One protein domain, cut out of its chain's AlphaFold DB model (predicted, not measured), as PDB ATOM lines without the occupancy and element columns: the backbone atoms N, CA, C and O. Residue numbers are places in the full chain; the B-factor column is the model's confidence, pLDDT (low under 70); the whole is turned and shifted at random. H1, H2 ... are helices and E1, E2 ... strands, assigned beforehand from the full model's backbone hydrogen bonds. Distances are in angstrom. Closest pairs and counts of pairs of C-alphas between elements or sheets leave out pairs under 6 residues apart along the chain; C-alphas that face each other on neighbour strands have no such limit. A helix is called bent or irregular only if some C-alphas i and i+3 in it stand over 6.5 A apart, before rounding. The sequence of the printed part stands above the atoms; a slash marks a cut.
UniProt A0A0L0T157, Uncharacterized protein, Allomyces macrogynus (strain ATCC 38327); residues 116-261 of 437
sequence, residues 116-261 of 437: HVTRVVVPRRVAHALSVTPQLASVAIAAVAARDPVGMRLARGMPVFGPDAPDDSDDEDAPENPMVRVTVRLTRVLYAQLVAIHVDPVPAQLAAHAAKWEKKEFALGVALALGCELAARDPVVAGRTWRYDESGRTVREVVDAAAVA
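What this domain is: This is residues 116 to 261 of the 437 residues of an uncharacterized protein of Allomyces macrogynus (strain ATCC 38327) (UniProt A0A0L0T157). A bent two-stranded ribbon, E1 and E2, crosses the first part of one long helix, H6, which runs through the middle of the domain. H2 crosses the later part of H6, H4 fills the corner between H2 and the ribbon's end, H1 and H7 make a crossed pair on another side, and H3 packs on the later part of H6. The 146 printed residues hold seven named helices and two named strands, in the order E1 H1 H2 H3 E2 H4 H5 H6 H7; the class is mostly helix, and the sheet E1 - E2 is antiparallel. The whole is compact, with a radius of gyration of the C-alphas of 14.2 A, and rounded, spanning 42 by 40 by 29 A.

Where its parts are: E1, residues 116 to 123, begins at C-alpha 116 (49.453, 30.298, -46.677), is 21.1 A long and bends by 54 degrees at residue 119. E2, residues 179 to 187, is 23.8 A long and bends by 53 degrees at residue 182. H6, residues 215 to 233, runs 26.9 A from C-alpha 215 (34.547, 25.197, -36.075). The shorter helices are H1, residues 124 to 132; H2, 136 to 145; H3, 149 to 155; H4, 188 to 196; H5, 204 to 207; and H7, 251 to 260, which ends at C-alpha 260 (27.965, 43.345, -60.050).

How they stand to each other: E1 and E2 are antiparallel at 150 degrees, with N 118 and O 184 at 3.0 A and N 182 and O 120 at 2.9 A, within hydrogen-bond range. The closest C-alphas of E1 and H6 are those of Val 120 and Glu 217, 4.4 A apart; those of H1 and E2 are Arg 124 and Val 180, 5.9 A. H6 is the hub, touching four helices. With residues 223 to 231 alone it touches H2, about perpendicular at 86 degrees, closest at C-alphas 227 and 140, 4.0 A. With residues 226 to 233 alone it touches H3, closest at C-alphas 229 and 155, 6.1 A. With residues 220 to 224 alone it touches H4, closest at C-alphas 220 and 194, 6.5 A. With residues 231 to 233 alone it touches H7, closest at C-alphas 232 and 252, 4.5 A. H1 touches H7, about perpendicular at 76 degrees, closest at C-alphas 129 and 258, 5.3 A. H5 is close to H6 but not clearly touching, with C-alphas 206 and 222 at 6.9 A. H2 and H3 are apart. In H1, H2, H3, H4, H6 and H7 every O i to N i+4 pair is within hydrogen-bond range; H5 is too short for one.

The domain as a whole: The C-alphas farthest apart, those of Glu 172 and Val 189, are 42.1 A apart. The printed part has no cut. The links H3 to E2, 23 residues, and H6 to H7, 17 residues, are long. The pLDDT is under 70 at residues 167 to 175, 233 to 252, 255 to 256 and 258 to 261.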
ATOM      1  N   HIS A 116      50.177  31.340 -47.390       88.00
ATOM      2  CA  HIS A 116      49.453  30.298 -46.677       88.00
ATOM      3  C   HIS A 116      48.031  30.220 -47.243       88.00
ATOM      4  O   HIS A 116      47.327  31.231 -47.315       88.00
ATOM      5  N   VAL A 117      47.619  29.037 -47.680       92.81
ATOM      6  CA  VAL A 117      46.266  28.749 -48.156       92.81
ATOM      7  C   VAL A 117      45.472  28.141 -47.012       92.81
ATOM      8  O   VAL A 117      45.872  27.135 -46.446       92.81
ATOM      9  N   THR A 118      44.314  28.712 -46.698       94.06
ATOM     10  CA  THR A 118      43.438  28.186 -45.644       94.06
ATOM     11  C   THR A 118      42.008  28.017 -46.140       94.06
ATOM     12  O   THR A 118      41.585  28.688 -47.088       94.06
ATOM     13  N   ARG A 119      41.260  27.100 -45.518       95.56
ATOM     14  CA  ARG A 119      39.829  26.904 -45.779       95.56
ATOM     15  C   ARG A 119      39.011  27.797 -44.863       95.56
ATOM     16  O   ARG A 119      39.233  27.831 -43.658       95.56
ATOM     17  N   VAL A 120      38.030  28.475 -45.445       96.00
ATOM     18  CA  VAL A 120      37.091  29.329 -44.716       96.00
ATOM     19  C   VAL A 120      35.670  29.094 -45.208       96.00
ATOM     20  O   VAL A 120      35.452  28.719 -46.366       96.00
ATOM     21  N   VAL A 121      34.701  29.323 -44.327       96.12
ATOM     22  CA  VAL A 121      33.275  29.278 -44.659       96.12
ATOM     23  C   VAL A 121      32.692  30.681 -44.579       96.12
ATOM     24  O   VAL A 121      32.529  31.232 -43.497       96.12
ATOM     25  N   VAL A 122      32.360  31.254 -45.731       95.12
ATOM     26  CA  VAL A 122      31.898  32.645 -45.856       95.12
ATOM     27  C   VAL A 122      30.623  32.718 -46.701       95.12
ATOM     28  O   VAL A 122      30.360  31.793 -47.474       95.12
ATOM     29  N   PRO A 123      29.826  33.793 -46.604       93.50
ATOM     30  CA  PRO A 123      28.745  34.043 -47.554       93.50
ATOM     31  C   PRO A 123      29.265  34.112 -48.998       93.50
ATOM     32  O   PRO A 123      30.380  34.586 -49.249       93.50
ATOM     33  N   ARG A 124      28.461  33.668 -49.968       89.12
ATOM     34  CA  ARG A 124      28.813  33.641 -51.401       89.12
ATOM     35  C   ARG A 124      29.321  34.992 -51.926       89.12
ATOM     36  O   ARG A 124      30.287  35.007 -52.688       89.12
ATOM     37  N   ARG A 125      28.731  36.113 -51.501       86.56
ATOM     38  CA  ARG A 125      29.173  37.473 -51.869       86.56
ATOM     39  C   ARG A 125      30.599  37.769 -51.389       86.56
ATOM     40  O   ARG A 125      31.392  38.313 -52.149       86.56
ATOM     41  N   VAL A 126      30.964  37.338 -50.177       89.94
ATOM     42  CA  VAL A 126      32.336  37.469 -49.648       89.94
ATOM     43  C   VAL A 126      33.299  36.590 -50.441       89.94
ATOM     44  O   VAL A 126      34.360  37.051 -50.853       89.94
ATOM     45  N   ALA A 127      32.922  35.336 -50.695       90.38
ATOM     46  CA  ALA A 127      33.719  34.414 -51.501       90.38
ATOM     47  C   ALA A 127      34.028  34.980 -52.897       90.38
ATOM     48  O   ALA A 127      35.171  34.932 -53.353       90.38
ATOM     49  N   HIS A 128      33.018  35.546 -53.557       85.25
ATOM     50  CA  HIS A 128      33.174  36.170 -54.864       85.25
ATOM     51  C   HIS A 128      34.051  37.425 -54.793       85.25
ATOM     52  O   HIS A 128      35.029  37.514 -55.540       85.25
ATOM     53  N   ALA A 129      33.800  38.324 -53.836       84.88
ATOM     54  CA  ALA A 129      34.600  39.533 -53.654       84.88
ATOM     55  C   ALA A 129      36.091  39.221 -53.445       84.88
ATOM     56  O   ALA A 129      36.944  39.847 -54.075       84.88
ATOM     57  N   LEU A 130      36.409  38.201 -52.642       87.06
ATOM     58  CA  LEU A 130      37.782  37.728 -52.440       87.06
ATOM     59  C   LEU A 130      38.381  37.055 -53.685       87.06
ATOM     60  O   LEU A 130      39.594  37.112 -53.875       87.06
ATOM     61  N   SER A 131      37.565  36.433 -54.541       85.38
ATOM     62  CA  SER A 131      38.048  35.823 -55.788       85.38
ATOM     63  C   SER A 131      38.416  36.860 -56.853       85.38
ATOM     64  O   SER A 131      39.411  36.694 -57.557       85.38
ATOM     65  N   VAL A 132      37.644  37.950 -56.946       83.56
ATOM     66  CA  VAL A 132      37.904  39.064 -57.872       83.56
ATOM     67  C   VAL A 132      39.007  39.967 -57.325       83.56
ATOM     68  O   VAL A 132      39.869  40.427 -58.072       83.56
ATOM     69  N   THR A 133      38.990  40.193 -56.011       82.44
ATOM     70  CA  THR A 133      39.836  41.162 -55.317       82.44
ATOM     71  C   THR A 133      40.501  40.509 -54.095       82.44
ATOM     72  O   THR A 133      40.102  40.772 -52.958       82.44
ATOM     73  N   PRO A 134      41.544  39.673 -54.273       85.50
ATOM     74  CA  PRO A 134      42.188  38.968 -53.158       85.50
ATOM     75  C   PRO A 134      42.764  39.894 -52.080       85.50
ATOM     76  O   PRO A 134      42.834  39.523 -50.909       85.50
ATOM     77  N   GLN A 135      43.158  41.116 -52.454       81.94
ATOM     78  CA  GLN A 135      43.686  42.123 -51.527       81.94
ATOM     79  C   GLN A 135      42.633  42.617 -50.525       81.94
ATOM     80  O   GLN A 135      42.999  43.134 -49.475       81.94
ATOM     81  N   LEU A 136      41.335  42.417 -50.788       83.75
ATOM     82  CA  LEU A 136      40.273  42.737 -49.833       83.75
ATOM     83  C   LEU A 136      40.428  41.950 -48.520       83.75
ATOM     84  O   LEU A 136      40.025  42.442 -47.471       83.75
ATOM     85  N   ALA A 137      41.067  40.774 -48.542       89.62
ATOM     86  CA  ALA A 137      41.293  39.987 -47.333       89.62
ATOM     87  C   ALA A 137      42.140  40.731 -46.288       89.62
ATOM     88  O   ALA A 137      41.806  40.698 -45.108       89.62
ATOM     89  N   SER A 138      43.213  41.425 -46.694       86.06
ATOM     90  CA  SER A 138      44.057  42.162 -45.739       86.06
ATOM     91  C   SER A 138      43.314  43.348 -45.129       86.06
ATOM     92  O   SER A 138      43.443  43.608 -43.936       86.06
ATOM     93  N   VAL A 139      42.497  44.024 -45.939       81.44
ATOM     94  CA  VAL A 139      41.618  45.115 -45.507       81.44
ATOM     95  C   VAL A 139      40.580  44.609 -44.506       81.44
ATOM     96  O   VAL A 139      40.421  45.197 -43.441       81.44
ATOM     97  N   ALA A 140      39.915  43.492 -44.810       87.69
ATOM     98  CA  ALA A 140      38.912  42.889 -43.939       87.69
ATOM     99  C   ALA A 140      39.507  42.458 -42.590       87.69
ATOM    100  O   ALA A 140      38.942  42.784 -41.548       87.69
ATOM    101  N   ILE A 141      40.669  41.789 -42.603       90.31
ATOM    102  CA  ILE A 141      41.393  41.371 -41.389       90.31
ATOM    103  C   ILE A 141      41.744  42.589 -40.526       90.31
ATOM    104  O   ILE A 141      41.518  42.576 -39.318       90.31
ATOM    105  N   ALA A 142      42.242  43.665 -41.138       83.81
ATOM    106  CA  ALA A 142      42.548  44.897 -40.420       83.81
ATOM    107  C   ALA A 142      41.289  45.565 -39.837       83.81
ATOM    108  O   ALA A 142      41.304  45.990 -38.683       83.81
ATOM    109  N   ALA A 143      40.191  45.623 -40.598       84.12
ATOM    110  CA  ALA A 143      38.939  46.240 -40.159       84.12
ATOM    111  C   ALA A 143      38.308  45.500 -38.970       84.12
ATOM    112  O   ALA A 143      37.886  46.133 -38.006       84.12
ATOM    113  N   VAL A 144      38.285  44.162 -38.992       89.06
ATOM    114  CA  VAL A 144      37.753  43.378 -37.863       89.06
ATOM    115  C   VAL A 144      38.692  43.383 -36.652       89.06
ATOM    116  O   VAL A 144      38.221  43.309 -35.516       89.06
ATOM    117  N   ALA A 145      40.005  43.512 -36.857       85.75
ATOM    118  CA  ALA A 145      40.956  43.705 -35.763       85.75
ATOM    119  C   ALA A 145      40.775  45.072 -35.082       85.75
ATOM    120  O   ALA A 145      40.838  45.157 -33.860       85.75
ATOM    121  N   ALA A 146      40.497  46.121 -35.860       81.69
ATOM    122  CA  ALA A 146      40.282  47.488 -35.381       81.69
ATOM    123  C   ALA A 146      38.816  47.807 -35.022       81.69
ATOM    124  O   ALA A 146      38.476  48.975 -34.835       81.69
ATOM    125  N   ARG A 147      37.940  46.793 -34.965       84.69
ATOM    126  CA  ARG A 147      36.497  46.963 -34.747       84.69
ATOM    127  C   ARG A 147      36.203  47.754 -33.469       84.69
ATOM    128  O   ARG A 147      36.787  47.497 -32.418       84.69
ATOM    129  N   ASP A 148      35.233  48.654 -33.547       79.44
ATOM    130  CA  ASP A 148      34.771  49.468 -32.428       79.44
ATOM    131  C   ASP A 148      33.270  49.222 -32.146       79.44
ATOM    132  O   ASP A 148      32.550  48.646 -32.973       79.44
ATOM    133  N   PRO A 149      32.737  49.649 -30.986       82.12
ATOM    134  CA  PRO A 149      31.324  49.451 -30.667       82.12
ATOM    135  C   PRO A 149      30.358  50.104 -31.671       82.12
ATOM    136  O   PRO A 149      29.230  49.629 -31.843       82.12
ATOM    137  N   VAL A 150      30.755  51.194 -32.342       80.94
ATOM    138  CA  VAL A 150      29.910  51.851 -33.350       80.94
ATOM    139  C   VAL A 150      29.824  50.994 -34.608       80.94
ATOM    140  O   VAL A 150      28.710  50.650 -35.018       80.94
ATOM    141  N   GLY A 151      30.965  50.591 -35.169       80.62
ATOM    142  CA  GLY A 151      31.051  49.709 -36.328       80.62
ATOM    143  C   GLY A 151      30.338  48.383 -36.088       80.62
ATOM    144  O   GLY A 151      29.532  47.959 -36.916       80.62
ATOM    145  N   MET A 152      30.509  47.782 -34.909       86.00
ATOM    146  CA  MET A 152      29.830  46.533 -34.542       86.00
ATOM    147  C   MET A 152      28.303  46.665 -34.509       86.00
ATOM    148  O   MET A 152      27.597  45.778 -34.993       86.00
ATOM    149  N   ARG A 153      27.755  47.779 -33.998       84.38
ATOM    150  CA  ARG A 153      26.298  48.023 -34.034       84.38
ATOM    151  C   ARG A 153      25.778  48.140 -35.460       84.38
ATOM    152  O   ARG A 153      24.703  47.623 -35.754       84.38
ATOM    153  N   LEU A 154      26.540  48.794 -36.333       80.69
ATOM    154  CA  LEU A 154      26.183  48.949 -37.741       80.69
ATOM    155  C   LEU A 154      26.322  47.634 -38.521       80.69
ATOM    156  O   LEU A 154      25.548  47.408 -39.450       80.69
ATOM    157  N   ALA A 155      27.263  46.767 -38.147       86.12
ATOM    158  CA  ALA A 155      27.497  45.469 -38.778       86.12
ATOM    159  C   ALA A 155      26.624  44.333 -38.208       86.12
ATOM    160  O   ALA A 155      26.558  43.258 -38.798       86.12
ATOM    161  N   ARG A 156      25.910  44.553 -37.091       85.38
ATOM    162  CA  ARG A 156      25.123  43.525 -36.376       85.38
ATOM    163  C   ARG A 156      24.164  42.734 -37.273       85.38
ATOM    164  O   ARG A 156      23.973  41.540 -37.055       85.38
ATOM    165  N   GLY A 157      23.541  43.405 -38.240       86.31
ATOM    166  CA  GLY A 157      22.584  42.799 -39.167       86.31
ATOM    167  C   GLY A 157      23.200  42.232 -40.444       86.31
ATOM    168  O   GLY A 157      22.430  41.871 -41.319       86.31
ATOM    169  N   MET A 158      24.535  42.252 -40.579       89.50
ATOM    170  CA  MET A 158      25.287  41.872 -41.787       89.50
ATOM    171  C   MET A 158      24.593  42.262 -43.117       89.50
ATOM    172  O   MET A 158      24.415  41.432 -44.001       89.50
ATOM    173  N   PRO A 159      24.137  43.513 -43.280       85.38
ATOM    174  CA  PRO A 159      23.234  43.887 -44.374       85.38
ATOM    175  C   PRO A 159      23.870  43.963 -45.770       85.38
ATOM    176  O   PRO A 159      23.120  44.090 -46.730       85.38
ATOM    177  N   VAL A 160      25.200  43.938 -45.918       83.06
ATOM    178  CA  VAL A 160      25.849  43.917 -47.246       83.06
ATOM    179  C   VAL A 160      26.232  42.490 -47.626       83.06
ATOM    180  O   VAL A 160      25.908  42.004 -48.714       83.06
ATOM    181  N   PHE A 161      26.924  41.807 -46.714       88.00
ATOM    182  CA  PHE A 161      27.552  40.517 -46.979       88.00
ATOM    183  C   PHE A 161      26.895  39.333 -46.285       88.00
ATOM    184  O   PHE A 161      27.262  38.198 -46.588       88.00
ATOM    185  N   GLY A 162      25.960  39.562 -45.368       89.69
ATOM    186  CA  GLY A 162      25.268  38.509 -44.634       89.69
ATOM    187  C   GLY A 162      24.488  37.562 -45.541       89.69
ATOM    188  O   GLY A 162      24.101  37.938 -46.649       89.69
ATOM    189  N   PRO A 163      24.246  36.322 -45.090       89.50
ATOM    190  CA  PRO A 163      23.547  35.318 -45.888       89.50
ATOM    191  C   PRO A 163      22.131  35.751 -46.294       89.50
ATOM    192  O   PRO A 163      21.693  35.419 -47.391       89.50
ATOM    193  N   ASP A 164      21.474  36.562 -45.458       86.69
ATOM    194  CA  ASP A 164      20.145  37.132 -45.713       86.69
ATOM    195  C   ASP A 164      20.209  38.614 -46.138       86.69
ATOM    196  O   ASP A 164      19.231  39.352 -45.994       86.69
ATOM    197  N   ALA A 165      21.374  39.098 -46.590       83.50
ATOM    198  CA  ALA A 165      21.519  40.471 -47.061       83.50
ATOM    199  C   ALA A 165      20.603  40.713 -48.276       83.50
ATOM    200  O   ALA A 165      20.600  39.887 -49.195       83.50
ATOM    201  N   PRO A 166      19.851  41.832 -48.313       76.12
ATOM    202  CA  PRO A 166      18.997  42.148 -49.449       76.12
ATOM    203  C   PRO A 166      19.818  42.231 -50.740       76.12
ATOM    204  O   PRO A 166      21.011  42.558 -50.737       76.12
ATOM    205  N   ASP A 167      19.184  41.879 -51.851       68.69
ATOM    206  CA  ASP A 167      19.699  42.196 -53.174       68.69
ATOM    207  C   ASP A 167      19.168  43.568 -53.592       68.69
ATOM    208  O   ASP A 167      17.973  43.824 -53.474       68.69
ATOM    209  N   ASP A 168      20.067  44.459 -54.011       62.97
ATOM    210  CA  ASP A 168      19.706  45.788 -54.517       62.97
ATOM    211  C   ASP A 168      19.246  45.723 -55.991       62.97
ATOM    212  O   ASP A 168      18.859  46.744 -56.564       62.97
ATOM    213  N   SER A 169      19.297  44.543 -56.626       64.50
ATOM    214  CA  SER A 169      18.697  44.315 -57.942       64.50
ATOM    215  C   SER A 169      17.180  44.118 -57.832       64.50
ATOM    216  O   SER A 169      16.692  43.366 -56.994       64.50
ATOM    217  N   ASP A 170      16.414  44.758 -58.724       59.69
ATOM    218  CA  ASP A 170      14.964  44.536 -58.888       59.69
ATOM    219  C   ASP A 170      14.642  43.141 -59.493       59.69
ATOM    220  O   ASP A 170      13.541  42.905 -60.000       59.69
ATOM    221  N   ASP A 171      15.605  42.216 -59.485       64.75
ATOM    222  CA  ASP A 171      15.509  40.899 -60.100       64.75
ATOM    223  C   ASP A 171      14.933  39.891 -59.092       64.75
ATOM    224  O   ASP A 171      15.601  39.456 -58.157       64.75
ATOM    225  N   GLU A 172      13.686  39.456 -59.306       67.25
ATOM    226  CA  GLU A 172      13.039  38.408 -58.488       67.25
ATOM    227  C   GLU A 172      13.793  37.058 -58.528       67.25
ATOM    228  O   GLU A 172      13.609  36.222 -57.644       67.25
ATOM    229  N   ASP A 173      14.664  36.863 -59.526       64.06
ATOM    230  CA  ASP A 173      15.531  35.692 -59.709       64.06
ATOM    231  C   ASP A 173      16.964  35.903 -59.163       64.06
ATOM    232  O   ASP A 173      17.887  35.161 -59.523       64.06
ATOM    233  N   ALA A 174      17.184  36.931 -58.333       62.56
ATOM    234  CA  ALA A 174      18.493  37.232 -57.769       62.56
ATOM    235  C   ALA A 174      19.113  36.001 -57.065       62.56
ATOM    236  O   ALA A 174      18.436  35.285 -56.317       62.56
ATOM    237  N   PRO A 175      20.406  35.716 -57.295       66.75
ATOM    238  CA  PRO A 175      21.041  34.530 -56.745       66.75
ATOM    239  C   PRO A 175      21.170  34.627 -55.224       66.75
ATOM    240  O   PRO A 175      21.728  35.582 -54.690       66.75
ATOM    241  N   GLU A 176      20.719  33.578 -54.534       79.81
ATOM    242  CA  GLU A 176      20.857  33.437 -53.082       79.81
ATOM    243  C   GLU A 176      22.314  33.652 -52.612       79.81
ATOM    244  O   GLU A 176      23.278  33.357 -53.334       79.81
ATOM    245  N   ASN A 177      22.489  34.082 -51.356       86.62
ATOM    246  CA  ASN A 177      23.800  34.292 -50.732       86.62
ATOM    247  C   ASN A 177      24.148  33.222 -49.666       86.62
ATOM    248  O   ASN A 177      24.438  33.559 -48.518       86.62
ATOM    249  N   PRO A 178      24.153  31.913 -49.992       90.50
ATOM    250  CA  PRO A 178      24.390  30.877 -48.996       90.50
ATOM    251  C   PRO A 178      25.830  30.911 -48.472       90.50
ATOM    252  O   PRO A 178      26.761  31.369 -49.142       90.50
ATOM    253  N   MET A 179      26.031  30.320 -47.296       93.44
ATOM    254  CA  MET A 179      27.369  30.014 -46.789       93.44
ATOM    255  C   MET A 179      28.045  28.963 -47.676       93.44
ATOM    256  O   MET A 179      27.498  27.877 -47.898       93.44
ATOM    257  N   VAL A 180      29.255  29.265 -48.145       93.00
ATOM    258  CA  VAL A 180      30.060  28.404 -49.016       93.00
ATOM    259  C   VAL A 180      31.454  28.193 -48.433       93.00
ATOM    260  O   VAL A 180      32.031  29.085 -47.812       93.00
ATOM    261  N   ARG A 181      32.009  26.998 -48.646       94.12
ATOM    262  CA  ARG A 181      33.400  26.686 -48.303       94.12
ATOM    263  C   ARG A 181      34.306  27.074 -49.466       94.12
ATOM    264  O   ARG A 181      34.087  26.612 -50.585       94.12
ATOM    265  N   VAL A 182      35.341  27.858 -49.185       93.62
ATOM    266  CA  VAL A 182      36.335  28.315 -50.168       93.62
ATOM    267  C   VAL A 182      37.742  28.238 -49.591       93.62
ATOM    268  O   VAL A 182      37.916  28.144 -48.375       93.62
ATOM    269  N   THR A 183      38.755  28.284 -50.455       94.12
ATOM    270  CA  THR A 183      40.148  28.450 -50.026       94.12
ATOM    271  C   THR A 183      40.663  29.831 -50.381       94.12
ATOM    272  O   THR A 183      40.540  30.277 -51.523       94.12
ATOM    273  N   VAL A 184      41.247  30.498 -49.388       92.19
ATOM    274  CA  VAL A 184      41.795  31.853 -49.499       92.19
ATOM    275  C   VAL A 184      43.303  31.778 -49.314       92.19
ATOM    276  O   VAL A 184      43.794  31.097 -48.413       92.19
ATOM    277  N   ARG A 185      44.040  32.480 -50.175       91.25
ATOM    278  CA  ARG A 185      45.495  32.605 -50.088       91.25
ATOM    279  C   ARG A 185      45.861  33.906 -49.379       91.25
ATOM    280  O   ARG A 185      45.609  34.988 -49.899       91.25
ATOM    281  N   LEU A 186      46.494  33.783 -48.222       89.44
ATOM    282  CA  LEU A 186      46.994  34.879 -47.395       89.44
ATOM    283  C   LEU A 186      48.522  34.816 -47.322       89.44
ATOM    284  O   LEU A 186      49.131  33.853 -47.779       89.44
ATOM    285  N   THR A 187      49.171  35.828 -46.754       88.38
ATOM    286  CA  THR A 187      50.532  35.635 -46.228       88.38
ATOM    287  C   THR A 187      50.437  34.909 -44.888       88.38
ATOM    288  O   THR A 187      49.408  34.998 -44.216       88.38
ATOM    289  N   ARG A 188      51.497  34.218 -44.458       84.94
ATOM    290  CA  ARG A 188      51.533  33.587 -43.129       84.94
ATOM    291  C   ARG A 188      51.222  34.597 -42.021       84.94
ATOM    292  O   ARG A 188      50.425  34.297 -41.144       84.94
ATOM    293  N   VAL A 189      51.748  35.822 -42.108       85.06
ATOM    294  CA  VAL A 189      51.417  36.897 -41.149       85.06
ATOM    295  C   VAL A 189      49.927  37.235 -41.147       85.06
ATOM    296  O   VAL A 189      49.329  37.271 -40.076       85.06
ATOM    297  N   LEU A 190      49.312  37.450 -42.315       88.12
ATOM    298  CA  LEU A 190      47.876  37.752 -42.391       88.12
ATOM    299  C   LEU A 190      47.026  36.591 -41.869       88.12
ATOM    300  O   LEU A 190      46.017  36.818 -41.210       88.12
ATOM    301  N   TYR A 191      47.439  35.351 -42.130       93.44
ATOM    302  CA  TYR A 191      46.760  34.186 -41.581       93.44
ATOM    303  C   TYR A 191      46.868  34.119 -40.055       93.44
ATOM    304  O   TYR A 191      45.851  33.947 -39.394       93.44
ATOM    305  N   ALA A 192      48.060  34.320 -39.484       89.81
ATOM    306  CA  ALA A 192      48.229  34.362 -38.030       89.81
ATOM    307  C   ALA A 192      47.386  35.475 -37.388       89.81
ATOM    308  O   ALA A 192      46.754  35.246 -36.360       89.81
ATOM    309  N   GLN A 193      47.316  36.651 -38.020       90.50
ATOM    310  CA  GLN A 193      46.428  37.731 -37.581       90.50
ATOM    311  C   GLN A 193      44.959  37.300 -37.612       90.50
ATOM    312  O   GLN A 193      44.248  37.524 -36.642       90.50
ATOM    313  N   LEU A 194      44.513  36.643 -38.686       94.62
ATOM    314  CA  LEU A 194      43.144  36.140 -38.794       94.62
ATOM    315  C   LEU A 194      42.824  35.089 -37.717       94.62
ATOM    316  O   LEU A 194      41.752  35.150 -37.124       94.62
ATOM    317  N   VAL A 195      43.743  34.158 -37.442       93.69
ATOM    318  CA  VAL A 195      43.591  33.131 -36.392       93.69
ATOM    319  C   VAL A 195      43.498  33.759 -34.996       93.69
ATOM    320  O   VAL A 195      42.743  33.270 -34.159       93.69
ATOM    321  N   ALA A 196      44.232  34.846 -34.745       89.19
ATOM    322  CA  ALA A 196      44.211  35.553 -33.465       89.19
ATOM    323  C   ALA A 196      42.919  36.357 -33.225       89.19
ATOM    324  O   ALA A 196      42.635  36.751 -32.093       89.19
ATOM    325  N   ILE A 197      42.128  36.627 -34.268       90.88
ATOM    326  CA  ILE A 197      40.898  37.411 -34.152       90.88
ATOM    327  C   ILE A 197      39.762  36.511 -33.674       90.88
ATOM    328  O   ILE A 197      39.219  35.695 -34.417       90.88
ATOM    329  N   HIS A 198      39.344  36.730 -32.431       90.62
ATOM    330  CA  HIS A 198      38.122  36.152 -31.893       90.62
ATOM    331  C   HIS A 198      36.947  37.121 -32.062       90.62
ATOM    332  O   HIS A 198      37.063  38.303 -31.724       90.62
ATOM    333  N   VAL A 199      35.823  36.630 -32.589       90.06
ATOM    334  CA  VAL A 199      34.585  37.402 -32.766       90.06
ATOM    335  C   VAL A 199      33.523  36.843 -31.830       90.06
ATOM    336  O   VAL A 199      32.972  35.777 -32.091       90.06
ATOM    337  N   ASP A 200      33.225  37.597 -30.777       85.88
ATOM    338  CA  ASP A 200      32.180  37.287 -29.806       85.88
ATOM    339  C   ASP A 200      31.465  38.592 -29.390       85.88
ATOM    340  O   ASP A 200      32.148  39.572 -29.068       85.88
ATOM    341  N   PRO A 201      30.122  38.675 -29.471       87.69
ATOM    342  CA  PRO A 201      29.218  37.686 -30.055       87.69
ATOM    343  C   PRO A 201      29.354  37.577 -31.578       87.69
ATOM    344  O   PRO A 201      29.498  38.575 -32.292       87.69
ATOM    345  N   VAL A 202      29.229  36.351 -32.094       91.69
ATOM    346  CA  VAL A 202      29.074  36.109 -33.536       91.69
ATOM    347  C   VAL A 202      27.750  36.734 -34.009       91.69
ATOM    348  O   VAL A 202      26.712  36.487 -33.388       91.69
ATOM    349  N   PRO A 203      27.731  37.509 -35.115       92.50
ATOM    350  CA  PRO A 203      26.492  38.054 -35.667       92.50
ATOM    351  C   PRO A 203      25.435  36.966 -35.893       92.50
ATOM    352  O   PRO A 203      25.729  35.926 -36.482       92.50
ATOM    353  N   ALA A 204      24.196  37.214 -35.457       91.69
ATOM    354  CA  ALA A 204      23.139  36.198 -35.402       91.69
ATOM    355  C   ALA A 204      22.882  35.500 -36.753       91.69
ATOM    356  O   ALA A 204      22.701  34.284 -36.791       91.69
ATOM    357  N   GLN A 205      22.943  36.254 -37.857       90.69
ATOM    358  CA  GLN A 205      22.792  35.712 -39.212       90.69
ATOM    359  C   GLN A 205      23.874  34.685 -39.566       90.69
ATOM    360  O   GLN A 205      23.599  33.706 -40.246       90.69
ATOM    361  N   LEU A 206      25.105  34.874 -39.085       92.62
ATOM    362  CA  LEU A 206      26.179  33.904 -39.286       92.62
ATOM    363  C   LEU A 206      26.053  32.755 -38.284       92.62
ATOM    364  O   LEU A 206      26.153  31.593 -38.676       92.62
ATOM    365  N   ALA A 207      25.782  33.064 -37.011       92.69
ATOM    366  CA  ALA A 207      25.683  32.090 -35.922       92.69
ATOM    367  C   ALA A 207      24.682  30.958 -36.219       92.69
ATOM    368  O   ALA A 207      24.951  29.802 -35.888       92.69
ATOM    369  N   ALA A 208      23.587  31.257 -36.929       91.38
ATOM    370  CA  ALA A 208      22.599  30.271 -37.378       91.38
ATOM    371  C   ALA A 208      23.192  29.128 -38.230       91.38
ATOM    372  O   ALA A 208      22.631  28.033 -38.289       91.38
ATOM    373  N   HIS A 209      24.345  29.348 -38.867       92.00
ATOM    374  CA  HIS A 209      25.022  28.358 -39.702       92.00
ATOM    375  C   HIS A 209      26.157  27.608 -38.989       92.00
ATOM    376  O   HIS A 209      26.690  26.661 -39.570       92.00
ATOM    377  N   ALA A 210      26.516  27.973 -37.752       90.62
ATOM    378  CA  ALA A 210      27.700  27.452 -37.062       90.62
ATOM    379  C   ALA A 210      27.705  25.917 -36.936       90.62
ATOM    380  O   ALA A 210      28.721  25.275 -37.188       90.62
ATOM    381  N   ALA A 211      26.555  25.310 -36.624       91.88
ATOM    382  CA  ALA A 211      26.435  23.863 -36.413       91.88
ATOM    383  C   ALA A 211      26.685  23.013 -37.676       91.88
ATOM    384  O   ALA A 211      26.918  21.810 -37.571       91.88
ATOM    385  N   LYS A 212      26.618  23.610 -38.873       92.56
ATOM    386  CA  LYS A 212      26.778  22.899 -40.155       92.56
ATOM    387  C   LYS A 212      28.244  22.717 -40.556       92.56
ATOM    388  O   LYS A 212      28.543  21.877 -41.408       92.56
ATOM    389  N   TRP A 213      29.146  23.517 -39.998       93.62
ATOM    390  CA  TRP A 213      30.501  23.674 -40.512       93.62
ATOM    391  C   TRP A 213      31.555  23.326 -39.465       93.62
ATOM    392  O   TRP A 213      31.285  23.253 -38.271       93.62
ATOM    393  N   GLU A 214      32.771  23.069 -39.941       94.75
ATOM    394  CA  GLU A 214      33.912  22.853 -39.059       94.75
ATOM    395  C   GLU A 214      34.208  24.160 -38.300       94.75
ATOM    396  O   GLU A 214      34.121  25.249 -38.872       94.75
ATOM    397  N   LYS A 215      34.491  24.053 -36.995       93.75
ATOM    398  CA  LYS A 215      34.547  25.197 -36.075       93.75
ATOM    399  C   LYS A 215      35.603  26.221 -36.484       93.75
ATOM    400  O   LYS A 215      35.312  27.415 -36.454       93.75
ATOM    401  N   LYS A 216      36.801  25.777 -36.870       93.75
ATOM    402  CA  LYS A 216      37.902  26.661 -37.265       93.75
ATOM    403  C   LYS A 216      37.611  27.346 -38.602       93.75
ATOM    404  O   LYS A 216      37.686  28.568 -38.677       93.75
ATOM    405  N   GLU A 217      37.230  26.599 -39.637       95.19
ATOM    406  CA  GLU A 217      36.869  27.148 -40.953       95.19
ATOM    407  C   GLU A 217      35.724  28.169 -40.843       95.19
ATOM    408  O   GLU A 217      35.723  29.192 -41.538       95.19
ATOM    409  N   PHE A 218      34.757  27.904 -39.960       96.31
ATOM    410  CA  PHE A 218      33.651  28.810 -39.677       96.31
ATOM    411  C   PHE A 218      34.107  30.058 -38.916       96.31
ATOM    412  O   PHE A 218      33.768  31.160 -39.333       96.31
ATOM    413  N   ALA A 219      34.915  29.925 -37.860       95.88
ATOM    414  CA  ALA A 219      35.418  31.066 -37.091       95.88
ATOM    415  C   ALA A 219      36.265  32.028 -37.948       95.88
ATOM    416  O   ALA A 219      36.030  33.237 -37.935       95.88
ATOM    417  N   LEU A 220      37.182  31.493 -38.764       96.75
ATOM    418  CA  LEU A 220      37.970  32.288 -39.716       96.75
ATOM    419  C   LEU A 220      37.065  32.992 -40.738       96.75
ATOM    420  O   LEU A 220      37.277  34.155 -41.084       96.75
ATOM    421  N   GLY A 221      36.031  32.292 -41.208       96.44
ATOM    422  CA  GLY A 221      35.049  32.839 -42.133       96.44
ATOM    423  C   GLY A 221      34.170  33.937 -41.527       96.44
ATOM    424  O   GLY A 221      33.915  34.940 -42.190       96.44
ATOM    425  N   VAL A 222      33.772  33.804 -40.257       96.38
ATOM    426  CA  VAL A 222      33.055  34.847 -39.505       96.38
ATOM    427  C   VAL A 222      33.899  36.114 -39.417       96.38
ATOM    428  O   VAL A 222      33.395  37.193 -39.726       96.38
ATOM    429  N   ALA A 223      35.178  35.991 -39.050       96.19
ATOM    430  CA  ALA A 223      36.084  37.132 -38.964       96.19
ATOM    431  C   ALA A 223      36.259  37.831 -40.324       96.19
ATOM    432  O   ALA A 223      36.158  39.055 -40.398       96.19
ATOM    433  N   LEU A 224      36.436  37.072 -41.413       95.12
ATOM    434  CA  LEU A 224      36.524  37.643 -42.763       95.12
ATOM    435  C   LEU A 224      35.222  38.316 -43.208       95.12
ATOM    436  O   LEU A 224      35.263  39.426 -43.733       95.12
ATOM    437  N   ALA A 225      34.071  37.673 -43.002       94.25
ATOM    438  CA  ALA A 225      32.779  38.220 -43.408       94.25
ATOM    439  C   ALA A 225      32.453  39.512 -42.648       94.25
ATOM    440  O   ALA A 225      32.091  40.513 -43.266       94.25
ATOM    441  N   LEU A 226      32.639  39.512 -41.324       93.25
ATOM    442  CA  LEU A 226      32.464  40.702 -40.494       93.25
ATOM    443  C   LEU A 226      33.468  41.801 -40.873       93.25
ATOM    444  O   LEU A 226      33.097  42.968 -40.942       93.25
ATOM    445  N   GLY A 227      34.718  41.440 -41.166       90.75
ATOM    446  CA  GLY A 227      35.736  42.377 -41.640       90.75
ATOM    447  C   GLY A 227      35.360  43.057 -42.954       90.75
ATOM    448  O   GLY A 227      35.517  44.270 -43.076       90.75
ATOM    449  N   CYS A 228      34.804  42.313 -43.912       88.06
ATOM    450  CA  CYS A 228      34.266  42.884 -45.149       88.06
ATOM    451  C   CYS A 228      33.083  43.828 -44.877       88.06
ATOM    452  O   CYS A 228      33.015  44.902 -45.472       88.06
ATOM    453  N   GLU A 229      32.177  43.459 -43.966       88.19
ATOM    454  CA  GLU A 229      31.029  44.289 -43.575       88.19
ATOM    455  C   GLU A 229      31.475  45.615 -42.937       88.19
ATOM    456  O   GLU A 229      30.978  46.680 -43.306       88.19
ATOM    457  N   LEU A 230      32.451  45.562 -42.026       85.44
ATOM    458  CA  LEU A 230      33.044  46.744 -41.399       85.44
ATOM    459  C   LEU A 230      33.763  47.614 -42.438       85.44
ATOM    460  O   LEU A 230      33.521  48.816 -42.508       85.44
ATOM    461  N   ALA A 231      34.575  47.012 -43.309       80.50
ATOM    462  CA  ALA A 231      35.335  47.748 -44.315       80.50
ATOM    463  C   ALA A 231      34.452  48.409 -45.393       80.50
ATOM    464  O   ALA A 231      34.784  49.487 -45.883       80.50
ATOM    465  N   ALA A 232      33.318  47.802 -45.755       77.19
ATOM    466  CA  ALA A 232      32.362  48.391 -46.699       77.19
ATOM    467  C   ALA A 232      31.570  49.568 -46.102       77.19
ATOM    468  O   ALA A 232      31.041  50.404 -46.840       77.19
ATOM    469  N   ARG A 233      31.468  49.626 -44.770       68.50
ATOM    470  CA  ARG A 233      30.666  50.617 -44.043       68.50
ATOM    471  C   ARG A 233      31.475  51.741 -43.438       68.50
ATOM    472  O   ARG A 233      30.856  52.727 -43.048       68.50
ATOM    473  N   ASP A 234      32.795  51.604 -43.353       58.62
ATOM    474  CA  ASP A 234      33.621  52.574 -42.656       58.62
ATOM    475  C   ASP A 234      34.289  53.596 -43.599       58.62
ATOM    476  O   ASP A 234      35.342  53.332 -44.188       58.62
ATOM    477  N   PRO A 235      33.718  54.806 -43.749       49.62
ATOM    478  CA  PRO A 235      34.424  55.921 -44.358       49.62
ATOM    479  C   PRO A 235      35.474  56.558 -43.425       49.62
ATOM    480  O   PRO A 235      36.151  57.487 -43.873       49.62
ATOM    481  N   VAL A 236      35.596  56.138 -42.155       48.00
ATOM    482  CA  VAL A 236      36.397  56.777 -41.096       48.00
ATOM    483  C   VAL A 236      36.851  55.779 -39.995       48.00
ATOM    484  O   VAL A 236      36.545  55.970 -38.818       48.00
ATOM    485  N   VAL A 237      37.695  54.787 -40.312       42.72
ATOM    486  CA  VAL A 237      38.519  54.171 -39.249       42.72
ATOM    487  C   VAL A 237      39.557  55.230 -38.870       42.72
ATOM    488  O   VAL A 237      40.351  55.654 -39.714       42.72
ATOM    489  N   ALA A 238      39.551  55.702 -37.622       38.97
ATOM    490  CA  ALA A 238      40.567  56.627 -37.102       38.97
ATOM    491  C   ALA A 238      40.758  57.935 -37.917       38.97
ATOM    492  O   ALA A 238      41.879  58.405 -38.122       38.97
ATOM    493  N   GLY A 239      39.672  58.540 -38.415       40.12
ATOM    494  CA  GLY A 239      39.742  59.826 -39.127       40.12
ATOM    495  C   GLY A 239      40.173  59.740 -40.598       40.12
ATOM    496  O   GLY A 239      40.419  60.780 -41.210       40.12
ATOM    497  N   ARG A 240      40.290  58.536 -41.183       46.19
ATOM    498  CA  ARG A 240      40.744  58.340 -42.572       46.19
ATOM    499  C   ARG A 240      39.762  57.490 -43.378       46.19
ATOM    500  O   ARG A 240      39.371  56.406 -42.958       46.19
ATOM    501  N   THR A 241      39.421  57.961 -44.576       52.94
ATOM    502  CA  THR A 241      38.684  57.171 -45.570       52.94
ATOM    503  C   THR A 241      39.583  56.087 -46.132       52.94
ATOM    504  O   THR A 241      40.605  56.393 -46.750       52.94
ATOM    505  N   TRP A 242      39.199  54.826 -45.928       53.53
ATOM    506  CA  TRP A 242      39.879  53.684 -46.526       53.53
ATOM    507  C   TRP A 242      39.746  53.743 -48.048       53.53
ATOM    508  O   TRP A 242      38.667  53.555 -48.613       53.53
ATOM    509  N   ARG A 243      40.867  54.028 -48.712       62.25
ATOM    510  CA  ARG A 243      41.006  53.964 -50.167       62.25
ATOM    511  C   ARG A 243      41.664  52.638 -50.511       62.25
ATOM    512  O   ARG A 243      42.722  52.319 -49.978       62.25
ATOM    513  N   TYR A 244      41.015  51.875 -51.375       58.84
ATOM    514  CA  TYR A 244      41.517  50.610 -51.883       58.84
ATOM    515  C   TYR A 244      42.751  50.809 -52.773       58.84
ATOM    516  O   TYR A 244      43.661  49.986 -52.756       58.84
ATOM    517  N   ASP A 245      42.797  51.901 -53.541       61.62
ATOM    518  CA  ASP A 245      43.917  52.218 -54.426       61.62
ATOM    519  C   ASP A 245      44.156  53.732 -54.587       61.62
ATOM    520  O   ASP A 245      43.419  54.581 -54.075       61.62
ATOM    521  N   GLU A 246      45.216  54.063 -55.328       57.47
ATOM    522  CA  GLU A 246      45.655  55.429 -55.640       57.47
ATOM    523  C   GLU A 246      44.630  56.228 -56.461       57.47
ATOM    524  O   GLU A 246      44.651  57.459 -56.433       57.47
ATOM    525  N   SER A 247      43.694  55.555 -57.145       61.22
ATOM    526  CA  SER A 247      42.610  56.223 -57.879       61.22
ATOM    527  C   SER A 247      41.531  56.788 -56.951       61.22
ATOM    528  O   SER A 247      40.661  57.539 -57.389       61.22
ATOM    529  N   GLY A 248      41.619  56.477 -55.653       62.84
ATOM    530  CA  GLY A 248      40.690  56.948 -54.636       62.84
ATOM    531  C   GLY A 248      39.453  56.076 -54.488       62.84
ATOM    532  O   GLY A 248      38.559  56.475 -53.743       62.84
ATOM    533  N   ARG A 249      39.415  54.903 -55.140       67.44
ATOM    534  CA  ARG A 249      38.298  53.970 -54.985       67.44
ATOM    535  C   ARG A 249      38.166  53.548 -53.536       67.44
ATOM    536  O   ARG A 249      39.144  53.161 -52.899       67.44
ATOM    537  N   THR A 250      36.957  53.606 -53.017       68.56
ATOM    538  CA  THR A 250      36.636  53.123 -51.677       68.56
ATOM    539  C   THR A 250      36.521  51.603 -51.673       68.56
ATOM    540  O   THR A 250      36.273  50.974 -52.704       68.56
ATOM    541  N   VAL A 251      36.667  50.995 -50.496       66.50
ATOM    542  CA  VAL A 251      36.406  49.557 -50.326       66.50
ATOM    543  C   VAL A 251      34.986  49.216 -50.775       66.50
ATOM    544  O   VAL A 251      34.792  48.219 -51.461       66.50
ATOM    545  N   ARG A 252      34.015  50.091 -50.485       69.75
ATOM    546  CA  ARG A 252      32.635  49.962 -50.952       69.75
ATOM    547  C   ARG A 252      32.531  49.898 -52.474       69.75
ATOM    548  O   ARG A 252      31.918  48.977 -52.978       69.75
ATOM    549  N   GLU A 253      33.172  50.798 -53.212       73.38
ATOM    550  CA  GLU A 253      33.122  50.774 -54.684       73.38
ATOM    551  C   GLU A 253      33.761  49.511 -55.274       73.38
ATOM    552  O   GLU A 253      33.327  49.020 -56.312       73.38
ATOM    553  N   VAL A 254      34.789  48.969 -54.617       70.25
ATOM    554  CA  VAL A 254      35.418  47.708 -55.031       70.25
ATOM    555  C   VAL A 254      34.516  46.515 -54.740       70.25
ATOM    556  O   VAL A 254      34.420  45.607 -55.562       70.25
ATOM    557  N   VAL A 255      33.827  46.543 -53.603       67.06
ATOM    558  CA  VAL A 255      32.818  45.557 -53.223       67.06
ATOM    559  C   VAL A 255      31.609  45.611 -54.154       67.06
ATOM    560  O   VAL A 255      31.216  44.569 -54.663       67.06
ATOM    561  N   ASP A 256      31.072  46.795 -54.437       69.44
ATOM    562  CA  ASP A 256      29.927  47.000 -55.328       69.44
ATOM    563  C   ASP A 256      30.289  46.560 -56.759       69.44
ATOM    564  O   ASP A 256      29.538  45.832 -57.407       69.44
ATOM    565  N   ALA A 257      31.492  46.902 -57.237       70.19
ATOM    566  CA  ALA A 257      31.986  46.435 -58.533       70.19
ATOM    567  C   ALA A 257      32.179  44.910 -58.581       70.19
ATOM    568  O   ALA A 257      31.930  44.295 -59.620       70.19
ATOM    569  N   ALA A 258      32.617  44.294 -57.478       64.88
ATOM    570  CA  ALA A 258      32.713  42.843 -57.379       64.88
ATOM    571  C   ALA A 258      31.321  42.198 -57.336       64.88
ATOM    572  O   ALA A 258      31.089  41.248 -58.068       64.88
ATOM    573  N   ALA A 259      30.370  42.743 -56.577       61.69
ATOM    574  CA  ALA A 259      29.007  42.225 -56.485       61.69
ATOM    575  C   ALA A 259      28.277  42.224 -57.842       61.69
ATOM    576  O   ALA A 259      27.524  41.296 -58.124       61.69
ATOM    577  N   VAL A 260      28.545  43.220 -58.697       63.38
ATOM    578  CA  VAL A 260      27.965  43.345 -60.050       63.38
ATOM    579  C   VAL A 260      28.700  42.495 -61.100       63.38
ATOM    580  O   VAL A 260      28.136  42.156 -62.144       63.38
ATOM    581  N   ALA A 261      29.965  42.137 -60.868       57.56
ATOM    582  CA  ALA A 261      30.706  41.292 -61.795       57.56
ATOM    583  C   ALA A 261      30.099  39.879 -61.813       57.56
ATOM    584  O   ALA A 261      29.941  39.254 -60.768       57.56
TER     585      ALA A 261